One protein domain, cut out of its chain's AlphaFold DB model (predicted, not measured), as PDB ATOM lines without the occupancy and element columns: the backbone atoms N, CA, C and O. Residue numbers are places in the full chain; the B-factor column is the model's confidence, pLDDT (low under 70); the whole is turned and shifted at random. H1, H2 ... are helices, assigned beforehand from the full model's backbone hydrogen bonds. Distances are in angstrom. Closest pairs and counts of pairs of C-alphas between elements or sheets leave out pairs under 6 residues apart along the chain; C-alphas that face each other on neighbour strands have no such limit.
ATOM      1  N   LYS A 742     192.374 169.373 210.444       94.12
ATOM      2  CA  LYS A 742     192.171 170.579 209.622       94.12
ATOM      3  C   LYS A 742     192.651 170.375 208.180       94.12
ATOM      4  O   LYS A 742     191.920 170.735 207.266       94.12
ATOM      5  N   ARG A 743     193.816 169.750 207.969       91.38
ATOM      6  CA  ARG A 743     194.333 169.434 206.622       91.38
ATOM      7  C   ARG A 743     193.407 168.487 205.855       91.38
ATOM      8  O   ARG A 743     193.081 168.768 204.710       91.38
ATOM      9  N   VAL A 744     192.915 167.427 206.498       92.12
ATOM     10  CA  VAL A 744     191.959 166.488 205.878       92.12
ATOM     11  C   VAL A 744     190.639 167.180 205.522       92.12
ATOM     12  O   VAL A 744     190.074 166.920 204.463       92.12
ATOM     13  N   ARG A 745     190.158 168.103 206.365       92.75
ATOM     14  CA  ARG A 745     188.954 168.895 206.071       92.75
ATOM     15  C   ARG A 745     189.143 169.820 204.867       92.75
ATOM     16  O   ARG A 745     188.262 169.868 204.021       92.75
ATOM     17  N   LEU A 746     190.287 170.500 204.774       93.38
ATOM     18  CA  LEU A 746     190.612 171.363 203.634       93.38
ATOM     19  C   LEU A 746     190.787 170.565 202.339       93.38
ATOM     20  O   LEU A 746     190.294 170.992 201.303       93.38
ATOM     21  N   LEU A 747     191.416 169.385 202.399       89.06
ATOM     22  CA  LEU A 747     191.491 168.479 201.251       89.06
ATOM     23  C   LEU A 747     190.093 168.046 200.807       89.06
ATOM     24  O   LEU A 747     189.785 168.139 199.625       89.06
ATOM     25  N   ARG A 748     189.213 167.655 201.738       87.00
ATOM     26  CA  ARG A 748     187.818 167.326 201.411       87.00
ATOM     27  C   ARG A 748     187.094 168.500 200.743       87.00
ATOM     28  O   ARG A 748     186.451 168.297 199.727       87.00
ATOM     29  N   GLU A 749     187.227 169.715 201.272       89.38
ATOM     30  CA  GLU A 749     186.602 170.912 200.685       89.38
ATOM     31  C   GLU A 749     187.170 171.255 199.297       89.38
ATOM     32  O   GLU A 749     186.426 171.701 198.426       89.38
ATOM     33  N   PHE A 750     188.464 171.012 199.073       88.94
ATOM     34  CA  PHE A 750     189.109 171.179 197.771       88.94
ATOM     35  C   PHE A 750     188.612 170.146 196.750       88.94
ATOM     36  O   PHE A 750     188.251 170.518 195.636       88.94
ATOM     37  N   TYR A 751     188.512 168.870 197.139       84.12
ATOM     38  CA  TYR A 751     187.983 167.804 196.281       84.12
ATOM     39  C   TYR A 751     186.489 167.977 195.989       84.12
ATOM     40  O   TYR A 751     186.077 167.840 194.842       84.12
ATOM     41  N   ASP A 752     185.683 168.338 196.991       83.81
ATOM     42  CA  ASP A 752     184.247 168.556 196.804       83.81
ATOM     43  C   ASP A 752     183.977 169.751 195.872       83.81
ATOM     44  O   ASP A 752     183.037 169.702 195.083       83.81
ATOM     45  N   ARG A 753     184.807 170.807 195.898       80.69
ATOM     46  CA  ARG A 753     184.698 171.914 194.930       80.69
ATOM     47  C   ARG A 753     185.214 171.529 193.544       80.69
ATOM     48  O   ARG A 753     184.505 171.734 192.565       80.69
ATOM     49  N   GLY A 754     186.395 170.913 193.462       85.00
ATOM     50  CA  GLY A 754     187.002 170.524 192.187       85.00
ATOM     51  C   GLY A 754     186.169 169.505 191.407       85.00
ATOM     52  O   GLY A 754     185.990 169.646 190.203       85.00
ATOM     53  N   CYS A 755     185.580 168.512 192.080       77.62
ATOM     54  CA  CYS A 755     184.772 167.495 191.406       77.62
ATOM     55  C   CYS A 755     183.453 168.042 190.841       77.62
ATOM     56  O   CYS A 755     183.006 167.556 189.805       77.62
ATOM     57  N   TYR A 756     182.820 169.031 191.480       69.62
ATOM     58  CA  TYR A 756     181.569 169.606 190.970       69.62
ATOM     59  C   TYR A 756     181.790 170.492 189.742       69.62
ATOM     60  O   TYR A 756     181.016 170.405 188.786       69.62
ATOM     61  N   ASP A 757     182.858 171.288 189.740       70.50
ATOM     62  CA  ASP A 757     183.174 172.162 188.612       70.50
ATOM     63  C   ASP A 757     183.686 171.340 187.413       70.50
ATOM     64  O   ASP A 757     183.185 171.497 186.299       70.50
ATOM     65  N   SER A 758     184.548 170.339 187.644       70.19
ATOM     66  CA  SER A 758     185.026 169.449 186.573       70.19
ATOM     67  C   SER A 758     183.943 168.521 186.003       70.19
ATOM     68  O   SER A 758     183.975 168.217 184.812       70.19
ATOM     69  N   MET A 759     182.955 168.075 186.794       67.69
ATOM     70  CA  MET A 759     181.840 167.271 186.259       67.69
ATOM     71  C   MET A 759     180.902 168.087 185.354       67.69
ATOM     72  O   MET A 759     180.370 167.547 184.380       67.69
ATOM     73  N   ASN A 760     180.725 169.381 185.632       66.69
ATOM     74  CA  ASN A 760     179.922 170.258 184.779       66.69
ATOM     75  C   ASN A 760     180.630 170.580 183.453       66.69
ATOM     76  O   ASN A 760     179.964 170.647 182.423       66.69
ATOM     77  N   GLU A 761     181.959 170.701 183.453       67.81
ATOM     78  CA  GLU A 761     182.744 170.949 182.234       67.81
ATOM     79  C   GLU A 761     182.971 169.678 181.389       67.81
ATOM     80  O   GLU A 761     182.958 169.737 180.159       67.81
ATOM     81  N   CYS A 762     183.097 168.496 182.009       59.00
ATOM     82  CA  CYS A 762     183.267 167.233 181.276       59.00
ATOM     83  C   CYS A 762     181.989 166.717 180.597       59.00
ATOM     84  O   CYS A 762     182.083 165.882 179.700       59.00
ATOM     85  N   SER A 763     180.805 167.219 180.961       58.78
ATOM     86  CA  SER A 763     179.526 166.776 180.379       58.78
ATOM     87  C   SER A 763     179.380 167.095 178.878       58.78
ATOM     88  O   SER A 763     178.458 166.597 178.234       58.78
ATOM     89  N   THR A 764     180.287 167.893 178.301       65.56
ATOM     90  CA  THR A 764     180.299 168.255 176.872       65.56
ATOM     91  C   THR A 764     181.482 167.692 176.079       65.56
ATOM     92  O   THR A 764     181.552 167.924 174.875       65.56
ATOM     93  N   SER A 765     182.408 166.962 176.710       56.75
ATOM     94  CA  SER A 765     183.590 166.406 176.036       56.75
ATOM     95  C   SER A 765     183.427 164.909 175.771       56.75
ATOM     96  O   SER A 765     183.162 164.129 176.682       56.75
ATOM     97  N   SER A 766     183.607 164.492 174.517       60.81
ATOM     98  CA  SER A 766     183.544 163.094 174.068       60.81
ATOM     99  C   SER A 766     184.801 162.267 174.394       60.81
ATOM    100  O   SER A 766     184.970 161.175 173.851       60.81
ATOM    101  N   ASP A 767     185.686 162.755 175.269       80.00
ATOM    102  CA  ASP A 767     186.910 162.038 175.634       80.00
ATOM    103  C   ASP A 767     186.652 160.930 176.662       80.00
ATOM    104  O   ASP A 767     186.622 161.138 177.881       80.00
ATOM    105  N   LEU A 768     186.540 159.700 176.154       72.50
ATOM    106  CA  LEU A 768     186.394 158.482 176.953       72.50
ATOM    107  C   LEU A 768     187.507 158.345 178.008       72.50
ATOM    108  O   LEU A 768     187.236 157.934 179.134       72.50
ATOM    109  N   HIS A 769     188.738 158.763 177.714       75.50
ATOM    110  CA  HIS A 769     189.861 158.643 178.652       75.50
ATOM    111  C   HIS A 769     189.688 159.498 179.926       75.50
ATOM    112  O   HIS A 769     190.003 159.057 181.037       75.50
ATOM    113  N   MET A 770     189.109 160.696 179.790       78.19
ATOM    114  CA  MET A 770     188.804 161.565 180.933       78.19
ATOM    115  C   MET A 770     187.651 161.000 181.764       78.19
ATOM    116  O   MET A 770     187.709 161.020 182.994       78.19
ATOM    117  N   THR A 771     186.645 160.405 181.114       84.62
ATOM    118  CA  THR A 771     185.523 159.775 181.828       84.62
ATOM    119  C   THR A 771     185.954 158.565 182.663       84.62
ATOM    120  O   THR A 771     185.509 158.427 183.802       84.62
ATOM    121  N   TRP A 772     186.881 157.737 182.164       80.38
ATOM    122  CA  TRP A 772     187.430 156.601 182.918       80.38
ATOM    123  C   TRP A 772     188.296 157.045 184.100       80.38
ATOM    124  O   TRP A 772     188.179 156.486 185.192       80.38
ATOM    125  N   SER A 773     189.099 158.097 183.922       81.88
ATOM    126  CA  SER A 773     189.922 158.665 184.997       81.88
ATOM    127  C   SER A 773     189.061 159.261 186.121       81.88
ATOM    128  O   SER A 773     189.308 159.014 187.302       81.88
ATOM    129  N   LEU A 774     187.990 159.980 185.770       84.19
ATOM    130  CA  LEU A 774     187.035 160.531 186.738       84.19
ATOM    131  C   LEU A 774     186.215 159.439 187.442       84.19
ATOM    132  O   LEU A 774     185.972 159.540 188.649       84.19
ATOM    133  N   LEU A 775     185.834 158.374 186.729       85.25
ATOM    134  CA  LEU A 775     185.146 157.222 187.314       85.25
ATOM    135  C   LEU A 775     186.048 156.479 188.313       85.25
ATOM    136  O   LEU A 775     185.597 156.141 189.408       85.25
ATOM    137  N   TYR A 776     187.326 156.286 187.978       84.88
ATOM    138  CA  TYR A 776     188.316 155.674 188.866       84.88
ATOM    139  C   TYR A 776     188.529 156.494 190.149       84.88
ATOM    140  O   TYR A 776     188.544 155.934 191.251       84.88
ATOM    141  N   LEU A 777     188.619 157.822 190.034       84.75
ATOM    142  CA  LEU A 777     188.729 158.723 191.187       84.75
ATOM    143  C   LEU A 777     187.464 158.698 192.060       84.75
ATOM    144  O   LEU A 777     187.561 158.619 193.289       84.75
ATOM    145  N   CYS A 778     186.276 158.675 191.447       81.56
ATOM    146  CA  CYS A 778     185.013 158.542 192.174       81.56
ATOM    147  C   CYS A 778     184.925 157.209 192.932       81.56
ATOM    148  O   CYS A 778     184.603 157.206 194.122       81.56
ATOM    149  N   LEU A 779     185.263 156.089 192.287       84.31
ATOM    150  CA  LEU A 779     185.246 154.762 192.913       84.31
ATOM    151  C   LEU A 779     186.282 154.640 194.038       84.31
ATOM    152  O   LEU A 779     185.964 154.109 195.102       84.31
ATOM    153  N   SER A 780     187.473 155.210 193.854       81.75
ATOM    154  CA  SER A 780     188.514 155.256 194.889       81.75
ATOM    155  C   SER A 780     188.064 156.062 196.113       81.75
ATOM    156  O   SER A 780     188.237 155.621 197.252       81.75
ATOM    157  N   SER A 781     187.406 157.209 195.900       80.56
ATOM    158  CA  SER A 781     186.849 158.026 196.989       80.56
ATOM    159  C   SER A 781     185.712 157.313 197.737       80.56
ATOM    160  O   SER A 781     185.629 157.381 198.967       80.56
ATOM    161  N   TYR A 782     184.864 156.572 197.014       81.06
ATOM    162  CA  TYR A 782     183.781 155.783 197.594       81.06
ATOM    163  C   TYR A 782     184.322 154.613 198.424       81.06
ATOM    164  O   TYR A 782     183.835 154.362 199.527       81.06
ATOM    165  N   PHE A 783     185.368 153.941 197.939       81.00
ATOM    166  CA  PHE A 783     186.031 152.854 198.652       81.00
ATOM    167  C   PHE A 783     186.696 153.338 199.949       81.00
ATOM    168  O   PHE A 783     186.460 152.755 201.009       81.00
ATOM    169  N   LEU A 784     187.417 154.467 199.911       80.19
ATOM    170  CA  LEU A 784     187.976 155.109 201.111       80.19
ATOM    171  C   LEU A 784     186.885 155.475 202.126       80.19
ATOM    172  O   LEU A 784     187.014 155.192 203.317       80.19
ATOM    173  N   ARG A 785     185.759 156.023 201.651       74.38
ATOM    174  CA  ARG A 785     184.594 156.326 202.493       74.38
ATOM    175  C   ARG A 785     183.947 155.064 203.075       74.38
ATOM    176  O   ARG A 785     183.413 155.116 204.181       74.38
ATOM    177  N   SER A 786     183.973 153.941 202.361       69.88
ATOM    178  CA  SER A 786     183.456 152.659 202.854       69.88
ATOM    179  C   SER A 786     184.363 152.042 203.921       69.88
ATOM    180  O   SER A 786     183.851 151.468 204.878       69.88
ATOM    181  N   ILE A 787     185.685 152.200 203.801       79.38
ATOM    182  CA  ILE A 787     186.649 151.769 204.825       79.38
ATOM    183  C   ILE A 787     186.494 152.611 206.099       79.38
ATOM    184  O   ILE A 787     186.417 152.050 207.190       79.38
ATOM    185  N   GLU A 788     186.374 153.939 205.980       72.12
ATOM    186  CA  GLU A 788     186.188 154.823 207.144       72.12
ATOM    187  C   GLU A 788     184.876 154.548 207.895       72.12
ATOM    188  O   GLU A 788     184.848 154.587 209.124       72.12
ATOM    189  N   ASN A 789     183.792 154.235 207.177       79.81
ATOM    190  CA  ASN A 789     182.496 153.926 207.792       79.81
ATOM    191  C   ASN A 789     182.375 152.471 208.278       79.81
ATOM    192  O   ASN A 789     181.436 152.164 209.007       79.81
ATOM    193  N   GLY A 790     183.295 151.584 207.880       64.56
ATOM    194  CA  GLY A 790     183.353 150.179 208.303       64.56
ATOM    195  C   GLY A 790     184.174 149.933 209.575       64.56
ATOM    196  O   GLY A 790     184.287 148.794 210.016       64.56
ATOM    197  N   SER A 791     184.747 150.981 210.171       41.91
ATOM    198  CA  SER A 791     185.452 150.922 211.456       41.91
ATOM    199  C   SER A 791     184.487 151.188 212.622       41.91
ATOM    200  O   SER A 791     184.571 152.224 213.289       41.91
ATOM    201  N   SER A 792     183.580 150.244 212.878       37.88
ATOM    202  CA  SER A 792     182.923 150.068 214.182       37.88
ATOM    203  C   SER A 792     182.554 148.614 214.407       37.88
ATOM    204  O   SER A 792     181.784 148.104 213.560       37.88
TER     205      SER A 792
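What this domain is: This is residues 742 to 792 of the 792 residues of an uncharacterized protein of Malus domestica (UniProt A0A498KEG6). Two long helices make a narrow, loosely joined V: H2, the longer by residues, runs along the long axis, and H1 runs back beside it the opposite way. The turn of residues 763 to 767 joins them at the narrow end, and from there the helices spread, so that the first residues of H1 and the last of H2 stand free at the wide end. The printed part has 51 residues with two named helices, H1 then H2 along the chain, and no named strand; the class is all helix. The whole is loose, with a radius of gyration of the C-alphas of 13.2 A, and only just elongated, spanning 42 by 21 by 12 A.

How they stand to each other: H2, residues 768 to 789, and H1, residues 742 to 762, are close but not clearly touching, with 2 pairs of C-alphas within 8 A. Their closest C-alphas, those of Thr 771 and Cys 762, are 7.8 A apart. The helices run opposite ways at a shallow tilt of 32 degrees, 13.1 A from centre to centre. In H2 every O i to N i+4 pair is within hydrogen-bond range; in H1, 16 of 17 are.

Where its parts are: H2 measures 31.4 A from C-alpha 768 at (186.394, 158.482, 176.953) to C-alpha 789 at (182.496, 153.926, 207.792). H1 measures 29.9 A and begins with C-alpha 742 at (192.171, 170.579, 209.622).

The domain as a whole: The two C-alphas farthest apart, those of Ser 766 and Ser 792, are 42.2 A apart. The printed part has no cut, ends at the chain's last residue, and its one link, H1 to H2, is tight. Residues 742 to 750, 764 to 769 and 782 to 792 stand free. The mean pLDDT of the printed part is 77.0; residues 756, 759 to 766, 786 and 790 to 792 are under 70.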